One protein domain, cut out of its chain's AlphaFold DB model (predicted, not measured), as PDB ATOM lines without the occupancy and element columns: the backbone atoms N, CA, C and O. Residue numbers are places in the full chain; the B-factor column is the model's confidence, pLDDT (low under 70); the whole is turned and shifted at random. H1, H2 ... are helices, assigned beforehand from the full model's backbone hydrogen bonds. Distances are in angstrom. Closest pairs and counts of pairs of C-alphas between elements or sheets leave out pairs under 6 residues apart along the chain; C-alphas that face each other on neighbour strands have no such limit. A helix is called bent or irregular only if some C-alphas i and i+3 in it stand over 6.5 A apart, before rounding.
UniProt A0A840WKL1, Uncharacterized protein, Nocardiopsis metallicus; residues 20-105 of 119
ATOM      1  N   ARG A  20     318.719 242.791 249.839       95.19
ATOM      2  CA  ARG A  20     319.863 243.208 250.667       95.19
ATOM      3  C   ARG A  20     319.394 243.916 251.939       95.19
ATOM      4  O   ARG A  20     318.338 244.544 251.936       95.19
ATOM      5  N   ALA A  21     320.220 243.866 252.983       95.44
ATOM      6  CA  ALA A  21     320.077 244.666 254.197       95.44
ATOM      7  C   ALA A  21     321.363 245.485 254.398       95.44
ATOM      8  O   ALA A  21     322.408 244.932 254.730       95.44
ATOM      9  N   GLU A  22     321.289 246.793 254.146       95.75
ATOM     10  CA  GLU A  22     322.431 247.717 254.175       95.75
ATOM     11  C   GLU A  22     322.297 248.704 255.348       95.75
ATOM     12  O   GLU A  22     321.171 249.051 255.725       95.75
ATOM     13  N   PRO A  23     323.405 249.228 255.907       95.56
ATOM     14  CA  PRO A  23     323.346 250.364 256.822       95.56
ATOM     15  C   PRO A  23     322.663 251.572 256.168       95.56
ATOM     16  O   PRO A  23     322.851 251.832 254.977       95.56
ATOM     17  N   ALA A  24     321.935 252.369 256.957       95.06
ATOM     18  CA  ALA A  24     321.151 253.499 256.448       95.06
ATOM     19  C   ALA A  24     321.967 254.476 255.577       95.06
ATOM     20  O   ALA A  24     321.489 254.933 254.541       95.06
ATOM     21  N   TYR A  25     323.222 254.747 255.954       96.06
ATOM     22  CA  TYR A  25     324.111 255.649 255.217       96.06
ATOM     23  C   TYR A  25     324.583 255.087 253.862       96.06
ATOM     24  O   TYR A  25     324.968 255.857 252.986       96.06
ATOM     25  N   GLY A  26     324.577 253.762 253.682       96.12
ATOM     26  CA  GLY A  26     325.030 253.084 252.461       96.12
ATOM     27  C   GLY A  26     323.898 252.692 251.511       96.12
ATOM     28  O   GLY A  26     324.147 252.464 250.328       96.12
ATOM     29  N   LEU A  27     322.653 252.658 251.998       96.94
ATOM     30  CA  LEU A  27     321.489 252.140 251.274       96.94
ATOM     31  C   LEU A  27     321.334 252.736 249.866       96.94
ATOM     32  O   LEU A  27     321.259 251.998 248.882       96.94
ATOM     33  N   LEU A  28     321.294 254.068 249.762       98.12
ATOM     34  CA  LEU A  28     321.081 254.744 248.478       98.12
ATOM     35  C   LEU A  28     322.267 254.560 247.531       98.12
ATOM     36  O   LEU A  28     322.066 254.351 246.338       98.12
ATOM     37  N   ALA A  29     323.495 254.589 248.054       98.06
ATOM     38  CA  ALA A  29     324.688 254.352 247.248       98.06
ATOM     39  C   ALA A  29     324.661 252.946 246.626       98.06
ATOM     40  O   ALA A  29     324.917 252.801 245.430       98.06
ATOM     41  N   THR A  30     324.265 251.932 247.400       97.88
ATOM     42  CA  THR A  30     324.095 250.562 246.906       97.88
ATOM     43  C   THR A  30     322.980 250.472 245.863       97.88
ATOM     44  O   THR A  30     323.206 249.940 244.775       97.88
ATOM     45  N   ALA A  31     321.798 251.031 246.145       97.75
ATOM     46  CA  ALA A  31     320.657 250.983 245.231       97.75
ATOM     47  C   ALA A  31     320.961 251.665 243.885       97.75
ATOM     48  O   ALA A  31     320.714 251.092 242.821       97.75
ATOM     49  N   TYR A  32     321.561 252.858 243.915       98.31
ATOM     50  CA  TYR A  32     321.972 253.561 242.700       98.31
ATOM     51  C   TYR A  32     323.146 252.885 241.996       98.31
ATOM     52  O   TYR A  32     323.217 252.931 240.771       98.31
ATOM     53  N   GLY A  33     324.042 252.225 242.732       98.12
ATOM     54  CA  GLY A  33     325.069 251.364 242.151       98.12
ATOM     55  C   GLY A  33     324.459 250.247 241.302       98.12
ATOM     56  O   GLY A  33     324.856 250.066 240.154       98.12
ATOM     57  N   THR A  34     323.438 249.556 241.819       97.00
ATOM     58  CA  THR A  34     322.699 248.537 241.056       97.00
ATOM     59  C   THR A  34     321.971 249.132 239.853       97.00
ATOM     60  O   THR A  34     322.098 248.604 238.750       97.00
ATOM     61  N   ALA A  35     321.240 250.237 240.037       96.88
ATOM     62  CA  ALA A  35     320.514 250.886 238.944       96.88
ATOM     63  C   ALA A  35     321.457 251.298 237.807       96.88
ATOM     64  O   ALA A  35     321.189 251.004 236.648       96.88
ATOM     65  N   ARG A  36     322.596 251.899 238.158       97.19
ATOM     66  CA  ARG A  36     323.624 252.308 237.206       97.19
ATOM     67  C   ARG A  36     324.240 251.120 236.473       97.19
ATOM     68  O   ARG A  36     324.355 251.165 235.255       97.19
ATOM     69  N   GLY A  37     324.528 250.032 237.189       95.50
ATOM     70  CA  GLY A  37     324.985 248.785 236.576       95.50
ATOM     71  C   GLY A  37     324.008 248.243 235.527       95.50
ATOM     72  O   GLY A  37     324.444 247.755 234.491       95.50
ATOM     73  N   ILE A  38     322.698 248.385 235.742       95.62
ATOM     74  CA  ILE A  38     321.690 248.026 234.737       95.62
ATOM     75  C   ILE A  38     321.724 249.029 233.575       95.62
ATOM     76  O   ILE A  38     321.888 248.624 232.427       95.62
ATOM     77  N   THR A  39     321.610 250.331 233.843       94.19
ATOM     78  CA  THR A  39     321.459 251.346 232.783       94.19
ATOM     79  C   THR A  39     322.694 251.519 231.902       94.19
ATOM     80  O   THR A  39     322.552 251.903 230.749       94.19
ATOM     81  N   GLU A  40     323.895 251.267 232.423       93.56
ATOM     82  CA  GLU A  40     325.145 251.415 231.662       93.56
ATOM     83  C   GLU A  40     325.476 250.188 230.803       93.56
ATOM     84  O   GLU A  40     326.224 250.314 229.839       93.56
ATOM     85  N   ASN A  41     324.936 249.010 231.137       93.31
ATOM     86  CA  ASN A  41     325.362 247.745 230.527       93.31
ATOM     87  C   ASN A  41     324.248 247.002 229.784       93.31
ATOM     88  O   ASN A  41     324.502 245.937 229.230       93.31
ATOM     89  N   THR A  42     323.012 247.501 229.793       95.25
ATOM     90  CA  THR A  42     321.874 246.768 229.225       95.25
ATOM     91  C   THR A  42     321.018 247.641 228.323       95.25
ATOM     92  O   THR A  42     320.872 248.844 228.534       95.25
ATOM     93  N   SER A  43     320.414 247.010 227.316       95.38
ATOM     94  CA  SER A  43     319.398 247.637 226.476       95.38
ATOM     95  C   SER A  43     318.135 247.927 227.287       95.38
ATOM     96  O   SER A  43     317.570 247.032 227.925       95.38
ATOM     97  N   ALA A  44     317.634 249.163 227.197       94.75
ATOM     98  CA  ALA A  44     316.353 249.542 227.790       94.75
ATOM     99  C   ALA A  44     315.189 248.707 227.224       94.75
ATOM    100  O   ALA A  44     314.259 248.360 227.957       94.75
ATOM    101  N   VAL A  45     315.261 248.339 225.940       94.50
ATOM    102  CA  VAL A  45     314.277 247.474 225.279       94.50
ATOM    103  C   VAL A  45     314.325 246.066 225.875       94.50
ATOM    104  O   VAL A  45     313.296 245.570 226.338       94.50
ATOM    105  N   SER A  46     315.509 245.448 225.944       94.00
ATOM    106  CA  SER A  46     315.670 244.086 226.476       94.00
ATOM    107  C   SER A  46     315.268 243.982 227.947       94.00
ATOM    108  O   SER A  46     314.568 243.039 228.324       94.00
ATOM    109  N   VAL A  47     315.634 244.968 228.779       95.19
ATOM    110  CA  VAL A  47     315.218 245.024 230.193       95.19
ATOM    111  C   VAL A  47     313.705 245.148 230.310       95.19
ATOM    112  O   VAL A  47     313.090 244.452 231.121       95.19
ATOM    113  N   THR A  48     313.090 246.008 229.495       94.00
ATOM    114  CA  THR A  48     311.640 246.214 229.531       94.00
ATOM    115  C   THR A  48     310.895 244.948 229.124       94.00
ATOM    116  O   THR A  48     310.013 244.516 229.865       94.00
ATOM    117  N   LEU A  49     311.276 244.311 228.013       92.50
ATOM    118  CA  LEU A  49     310.680 243.053 227.551       92.50
ATOM    119  C   LEU A  49     310.846 241.934 228.582       92.50
ATOM    120  O   LEU A  49     309.860 241.313 228.974       92.50
ATOM    121  N   SER A  50     312.063 241.738 229.095       92.56
ATOM    122  CA  SER A  50     312.356 240.717 230.109       92.56
ATOM    123  C   SER A  50     311.520 240.917 231.370       92.56
ATOM    124  O   SER A  50     310.848 239.996 231.835       92.56
ATOM    125  N   ARG A  51     311.486 242.148 231.903       93.44
ATOM    126  CA  ARG A  51     310.669 242.483 233.076       93.44
ATOM    127  C   ARG A  51     309.188 242.260 232.789       93.44
ATOM    128  O   ARG A  51     308.460 241.775 233.650       93.44
ATOM    129  N   ARG A  52     308.729 242.622 231.595       91.19
ATOM    130  CA  ARG A  52     307.331 242.491 231.206       91.19
ATOM    131  C   ARG A  52     306.886 241.038 231.141       91.19
ATOM    132  O   ARG A  52     305.822 240.713 231.664       91.19
ATOM    133  N   MET A  53     307.704 240.176 230.548       90.56
ATOM    134  CA  MET A  53     307.456 238.738 230.497       90.56
ATOM    135  C   MET A  53     307.499 238.129 231.901       90.56
ATOM    136  O   MET A  53     306.546 237.464 232.293       90.56
ATOM    137  N   LEU A  54     308.513 238.457 232.710       91.44
ATOM    138  CA  LEU A  54     308.636 237.956 234.084       91.44
ATOM    139  C   LEU A  54     307.365 238.184 234.917       91.44
ATOM    140  O   LEU A  54     306.965 237.311 235.682       91.44
ATOM    141  N   TRP A  55     306.721 239.342 234.757       89.75
ATOM    142  CA  TRP A  55     305.521 239.685 235.521       89.75
ATOM    143  C   TRP A  55     304.204 239.219 234.899       89.75
ATOM    144  O   TRP A  55     303.243 239.029 235.634       89.75
ATOM    145  N   SER A  56     304.138 239.034 233.581       86.81
ATOM    146  CA  SER A  56     302.894 238.632 232.906       86.81
ATOM    147  C   SER A  56     302.723 237.119 232.797       86.81
ATOM    148  O   SER A  56     301.595 236.632 232.789       86.81
ATOM    149  N   MET A  57     303.818 236.359 232.734       86.31
ATOM    150  CA  MET A  57     303.766 234.917 232.483       86.31
ATOM    151  C   MET A  57     303.249 234.052 233.643       86.31
ATOM    152  O   MET A  57     302.674 233.007 233.349       86.31
ATOM    153  N   PRO A  58     303.330 234.450 234.932       86.19
ATOM    154  CA  PRO A  58     302.619 233.734 235.994       86.19
ATOM    155  C   PRO A  58     301.094 233.686 235.803       86.19
ATOM    156  O   PRO A  58     300.446 232.814 236.369       86.19
ATOM    157  N   GLY A  59     300.523 234.612 235.020       80.19
ATOM    158  CA  GLY A  59     299.109 234.617 234.634       80.19
ATOM    159  C   GLY A  59     298.822 234.007 233.257       80.19
ATOM    160  O   GLY A  59     297.710 234.167 232.763       80.19
ATOM    161  N   ALA A  60     299.802 233.373 232.603       84.00
ATOM    162  CA  ALA A  60     299.594 232.697 231.322       84.00
ATOM    163  C   ALA A  60     298.853 231.359 231.503       84.00
ATOM    164  O   ALA A  60     298.943 230.733 232.557       84.00
ATOM    165  N   GLU A  61     298.152 230.902 230.458       84.81
ATOM    166  CA  GLU A  61     297.384 229.645 230.487       84.81
ATOM    167  C   GLU A  61     298.281 228.414 230.684       84.81
ATOM    168  O   GLU A  61     297.911 227.473 231.387       84.81
ATOM    169  N   GLY A  62     299.490 228.428 230.117       88.50
ATOM    170  CA  GLY A  62     300.483 227.393 230.352       88.50
ATOM    171  C   GLY A  62     301.911 227.781 229.956       88.50
ATOM    172  O   GLY A  62     302.162 228.840 229.374       88.50
ATOM    173  N   PRO A  63     302.890 226.895 230.224       90.00
ATOM    174  CA  PRO A  63     304.300 227.150 229.921       90.00
ATOM    175  C   PRO A  63     304.568 227.329 228.420       90.00
ATOM    176  O   PRO A  63     305.514 228.013 228.032       90.00
ATOM    177  N   ARG A  64     303.729 226.736 227.561       92.06
ATOM    178  CA  ARG A  64     303.838 226.879 226.106       92.06
ATOM    179  C   ARG A  64     303.572 228.313 225.653       92.06
ATOM    180  O   ARG A  64     304.274 228.789 224.768       92.06
ATOM    181  N   ASP A  65     302.611 229.001 226.259       89.25
ATOM    182  CA  ASP A  65     302.277 230.381 225.892       89.25
ATOM    183  C   ASP A  65     303.400 231.335 226.285       89.25
ATOM    184  O   ASP A  65     303.802 232.185 225.488       89.25
ATOM    185  N   ALA A  66     303.988 231.113 227.464       88.50
ATOM    186  CA  ALA A  66     305.179 231.834 227.889       88.50
ATOM    187  C   ALA A  66     306.358 231.624 226.937       88.50
ATOM    188  O   ALA A  66     307.004 232.586 226.522       88.50
ATOM    189  N   HIS A  67     306.590 230.380 226.518       91.69
ATOM    190  CA  HIS A  67     307.642 230.064 225.559       91.69
ATOM    191  C   HIS A  67     307.406 230.690 224.173       91.69
ATOM    192  O   HIS A  67     308.349 231.182 223.553       91.69
ATOM    193  N   LEU A  68     306.165 230.697 223.675       92.00
ATOM    194  CA  LEU A  68     305.826 231.326 222.394       92.00
ATOM    195  C   LEU A  68     306.028 232.845 222.428       92.00
ATOM    196  O   LEU A  68     306.526 233.413 221.452       92.00
ATOM    197  N   MET A  69     305.664 233.490 223.539       89.75
ATOM    198  CA  MET A  69     305.892 234.919 223.754       89.75
ATOM    199  C   MET A  69     307.391 235.245 223.723       89.75
ATOM    200  O   MET A  69     307.817 236.107 222.953       89.75
ATOM    201  N   ASP A  70     308.188 234.509 224.502       91.31
ATOM    202  CA  ASP A  70     309.642 234.685 224.574       91.31
ATOM    203  C   ASP A  70     310.307 234.451 223.210       91.31
ATOM    204  O   ASP A  70     311.070 235.284 222.720       91.31
ATOM    205  N   SER A  71     309.910 233.386 222.505       94.25
ATOM    206  CA  SER A  71     310.404 233.082 221.156       94.25
ATOM    207  C   SER A  71     310.136 234.219 220.164       94.25
ATOM    208  O   SER A  71     311.001 234.556 219.353       94.25
ATOM    209  N   ARG A  72     308.951 234.844 220.227       93.06
ATOM    210  CA  ARG A  72     308.609 235.989 219.371       93.06
ATOM    211  C   ARG A  72     309.458 237.215 219.713       93.06
ATOM    212  O   ARG A  72     309.941 237.879 218.797       93.06
ATOM    213  N   ALA A  73     309.656 237.500 221.001       92.81
ATOM    214  CA  ALA A  73     310.484 238.613 221.453       92.81
ATOM    215  C   ALA A  73     311.952 238.439 221.022       92.81
ATOM    216  O   ALA A  73     312.527 239.357 220.438       92.81
ATOM    217  N   ILE A  74     312.527 237.246 221.219       93.25
ATOM    218  CA  ILE A  74     313.892 236.911 220.786       93.25
ATOM    219  C   ILE A  74     314.029 237.058 219.272       93.25
ATOM    220  O   ILE A  74     314.976 237.686 218.806       93.25
ATOM    221  N   HIS A  75     313.079 236.535 218.493       94.12
ATOM    222  CA  HIS A  75     313.118 236.662 217.036       94.12
ATOM    223  C   HIS A  75     313.088 238.132 216.585       94.12
ATOM    224  O   HIS A  75     313.879 238.542 215.736       94.12
ATOM    225  N   ARG A  76     312.216 238.947 217.193       93.38
ATOM    226  CA  ARG A  76     312.065 240.374 216.875       93.38
ATOM    227  C   ARG A  76     313.289 241.210 217.264       93.38
ATOM    228  O   ARG A  76     313.609 242.167 216.553       93.38
ATOM    229  N   LEU A  77     313.941 240.879 218.379       91.94
ATOM    230  CA  LEU A  77     315.152 241.554 218.860       91.94
ATOM    231  C   LEU A  77     316.410 241.105 218.121       91.94
ATOM    232  O   LEU A  77     317.233 241.946 217.771       91.94
ATOM    233  N   GLY A  78     316.552 239.802 217.873       90.94
ATOM    234  CA  GLY A  78     317.766 239.194 217.327       90.94
ATOM    235  C   GLY A  78     318.122 239.676 215.921       90.94
ATOM    236  O   GLY A  78     319.295 239.713 215.570       90.94
ATOM    237  N   GLY A  79     317.128 240.093 215.131       86.56
ATOM    238  CA  GLY A  79     317.345 240.729 213.826       86.56
ATOM    239  C   GLY A  79     317.492 242.258 213.867       86.56
ATOM    240  O   GLY A  79     317.558 242.881 212.811       86.56
ATOM    241  N   GLY A  80     317.465 242.878 215.050       88.62
ATOM    242  CA  GLY A  80     317.425 244.331 215.226       88.62
ATOM    243  C   GLY A  80     318.778 244.975 215.537       88.62
ATOM    244  O   GLY A  80     319.762 244.305 215.849       88.62
ATOM    245  N   GLY A  81     318.802 246.312 215.511       92.62
ATOM    246  CA  GLY A  81     320.007 247.105 215.792       92.62
ATOM    247  C   GLY A  81     320.580 246.896 217.198       92.62
ATOM    248  O   GLY A  81     321.790 246.945 217.370       92.62
ATOM    249  N   GLU A  82     319.732 246.581 218.179       92.81
ATOM    250  CA  GLU A  82     320.158 246.291 219.554       92.81
ATOM    251  C   GLU A  82     321.034 245.031 219.633       92.81
ATOM    252  O   GLU A  82     322.079 245.048 220.276       92.81
ATOM    253  N   ALA A  83     320.652 243.952 218.939       94.44
ATOM    254  CA  ALA A  83     321.432 242.714 218.906       94.44
ATOM    255  C   ALA A  83     322.742 242.884 218.123       94.44
ATOM    256  O   ALA A  83     323.777 242.347 218.516       94.44
ATOM    257  N   ALA A  84     322.711 243.662 217.036       95.50
ATOM    258  CA  ALA A  84     323.914 243.994 216.277       95.50
ATOM    259  C   ALA A  84     324.911 244.805 217.121       95.50
ATOM    260  O   ALA A  84     326.102 244.509 217.114       95.50
ATOM    261  N   GLU A  85     324.432 245.798 217.872       96.44
ATOM    262  CA  GLU A  85     325.266 246.617 218.752       96.44
ATOM    263  C   GLU A  85     325.904 245.798 219.883       96.44
ATOM    264  O   GLU A  85     327.096 245.948 220.157       96.44
ATOM    265  N   ASP A  86     325.144 244.896 220.506       94.56
ATOM    266  CA  ASP A  86     325.675 243.984 221.523       94.56
ATOM    267  C   ASP A  86     326.796 243.103 220.938       94.56
ATOM    268  O   ASP A  86     327.917 243.071 221.453       94.56
ATOM    269  N   ALA A  87     326.540 242.494 219.775       95.81
ATOM    270  CA  ALA A  87     327.505 241.649 219.074       95.81
ATOM    271  C   ALA A  87     328.773 242.398 218.621       95.81
ATOM    272  O   ALA A  87     329.846 241.797 218.587       95.81
ATOM    273  N   LEU A  88     328.667 243.685 218.269       97.31
ATOM    274  CA  LEU A  88     329.797 244.520 217.840       97.31
ATOM    275  C   LEU A  88     330.606 245.072 219.020       97.31
ATOM    276  O   LEU A  88     331.835 245.062 218.990       97.31
ATOM    277  N   SER A  89     329.934 245.534 220.074       97.00
ATOM    278  CA  SER A  89     330.594 246.160 221.227       97.00
ATOM    279  C   SER A  89     331.485 245.183 222.004       97.00
ATOM    280  O   SER A  89     332.539 245.578 222.512       97.00
ATOM    281  N   PHE A  90     331.109 243.898 222.037       95.62
ATOM    282  CA  PHE A  90     331.859 242.845 222.719       95.62
ATOM    283  C   PHE A  90     333.298 242.667 222.188       95.62
ATOM    284  O   PHE A  90     334.238 242.858 222.968       95.62
ATOM    285  N   PRO A  91     333.542 242.353 220.895       97.94
ATOM    286  CA  PRO A  91     334.902 242.243 220.367       97.94
ATOM    287  C   PRO A  91     335.658 243.580 220.372       97.94
ATOM    288  O   PRO A  91     336.882 243.583 220.506       97.94
ATOM    289  N   GLU A  92     334.951 244.709 220.279       97.88
ATOM    290  CA  GLU A  92     335.530 246.057 220.355       97.88
ATOM    291  C   GLU A  92     335.919 246.474 221.784       97.88
ATOM    292  O   GLU A  92     336.622 247.469 221.965       97.88
ATOM    293  N   LYS A  93     335.499 245.709 222.805       96.12
ATOM    294  CA  LYS A  93     335.758 245.968 224.231       96.12
ATOM    295  C   LYS A  93     335.348 247.376 224.667       96.12
ATOM    296  O   LYS A  93     336.048 248.024 225.449       96.12
ATOM    297  N   ARG A  94     334.210 247.851 224.166       96.62
ATOM    298  CA  ARG A  94     333.641 249.152 224.534       96.62
ATOM    299  C   ARG A  94     332.263 248.982 225.172       96.62
ATOM    300  O   ARG A  94     331.601 247.983 224.906       96.62
ATOM    301  N   PRO A  95     331.790 249.967 225.951       95.50
ATOM    302  CA  PRO A  95     330.397 249.993 226.373       95.50
ATOM    303  C   PRO A  95     329.447 249.997 225.160       95.50
ATOM    304  O   PRO A  95     329.719 250.723 224.185       95.50
ATOM    305  N   PRO A  96     328.348 249.222 225.204       96.25
ATOM    306  CA  PRO A  96     327.334 249.250 224.164       96.25
ATOM    307  C   PRO A  96     326.569 250.579 224.177       96.25
ATOM    308  O   PRO A  96     326.427 251.246 225.204       96.25
ATOM    309  N   ARG A  97     326.066 250.978 223.012       95.88
ATOM    310  CA  ARG A  97     325.267 252.184 222.778       95.88
ATOM    311  C   ARG A  97     323.917 251.798 222.196       95.88
ATOM    312  O   ARG A  97     323.645 251.983 221.012       95.88
ATOM    313  N   PHE A  98     323.070 251.270 223.064       95.50
ATOM    314  CA  PHE A  98     321.692 250.933 222.742       95.50
ATOM    315  C   PHE A  98     320.882 252.202 222.448       95.50
ATOM    316  O   PHE A  98     320.866 253.139 223.247       95.50
ATOM    317  N   SER A  99     320.241 252.243 221.282       92.50
ATOM    318  CA  SER A  99     319.459 253.401 220.808       92.50
ATOM    319  C   SER A  99     317.996 253.060 220.539       92.50
ATOM    320  O   SER A  99     317.191 253.962 220.301       92.50
ATOM    321  N   GLY A 100     317.648 251.773 220.613       92.62
ATOM    322  CA  GLY A 100     316.296 251.279 220.441       92.62
ATOM    323  C   GLY A 100     315.338 251.866 221.469       92.62
ATOM    324  O   GLY A 100     315.665 252.060 222.645       92.62
ATOM    325  N   ARG A 101     314.119 252.136 221.013       93.88
ATOM    326  CA  ARG A 101     313.049 252.686 221.842       93.88
ATOM    327  C   ARG A 101     312.005 251.623 222.123       93.88
ATOM    328  O   ARG A 101     311.597 250.895 221.225       93.88
ATOM    329  N   VAL A 102     311.526 251.560 223.363       92.19
ATOM    330  CA  VAL A 102     310.529 250.565 223.802       92.19
ATOM    331  C   VAL A 102     309.268 250.606 222.930       92.19
ATOM    332  O   VAL A 102     308.672 249.567 222.654       92.19
ATOM    333  N   GLU A 103     308.877 251.790 222.449       91.94
ATOM    334  CA  GLU A 103     307.687 251.967 221.615       91.94
ATOM    335  C   GLU A 103     307.746 251.195 220.286       91.94
ATOM    336  O   GLU A 103     306.700 250.797 219.776       91.94
ATOM    337  N   GLU A 104     308.945 250.933 219.757       91.88
ATOM    338  CA  GLU A 104     309.173 250.212 218.493       91.88
ATOM    339  C   GLU A 104     308.944 248.694 218.606       91.88
ATOM    340  O   GLU A 104     308.933 247.988 217.593       91.88
ATOM    341  N   TYR A 105     308.766 248.197 219.835       91.38
ATOM    342  CA  TYR A 105     308.607 246.779 220.171       91.38
ATOM    343  C   TYR A 105     307.240 246.480 220.804       91.38
ATOM    344  O   TYR A 105     307.046 245.444 221.442       91.38
TER     345      TYR A 105
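What this domain is: This is residues 20 to 105 of the 119 residues of an uncharacterized protein of Nocardiopsis metallicus (UniProt A0A840WKL1). The helical hairpin H2 and H3 makes one side of the model; H1 and H4 extend from its open end, H1 as an arm, and the chain folds back to H5, which packs on H2. The printed part has 86 residues with five named helices, H1 to H5, and no named strand: all helix. It is loose, radius of gyration of the C-alphas 16.2 A, spanning 45 by 38 by 23 A.

How they stand to each other: Start at H2, residues 44 to 59, only just irregular: C-alphas 55 and 58 are 6.6 A apart. H3, residues 63 to 78, touches it with residues 66 to 73 alone, a hairpin at a shallow tilt of 10 degrees, opposite ways; the closest C-alphas, Met 57 and Ala 66, are 5.7 A apart. H5, residues 102 to 105, touches H2's residues 44 to 48 alone; closest C-alphas Val 45 and Val 102, 5.1 A. H4, residues 81 to 92, is close to H3 but not clearly touching; closest C-alphas Leu 77 and Ala 83, 6.4 A. H1, residues 27 to 41, meets H2 only through their link. Every O i to N i+4 pair is within hydrogen-bond range in H3, against 10 of 11 in H1, 10 of 12 in H2 and 7 of 8 in H4; H5 is too short.

Where its parts are: Find C-alpha 27 at (321.489, 252.140, 251.274), where H1 begins its 21.6 A; H2 measures 23.8 A, H3 22.0 A, H4 16.2 A, and H5 ends at C-alpha 105 (308.607, 246.779, 220.171).

The domain as a whole: The C-alphas farthest apart, Tyr 25 and Arg 64, are 45.7 A apart. The printed part has no cut and no long link, and no printed residue is under 70 in pLDDT.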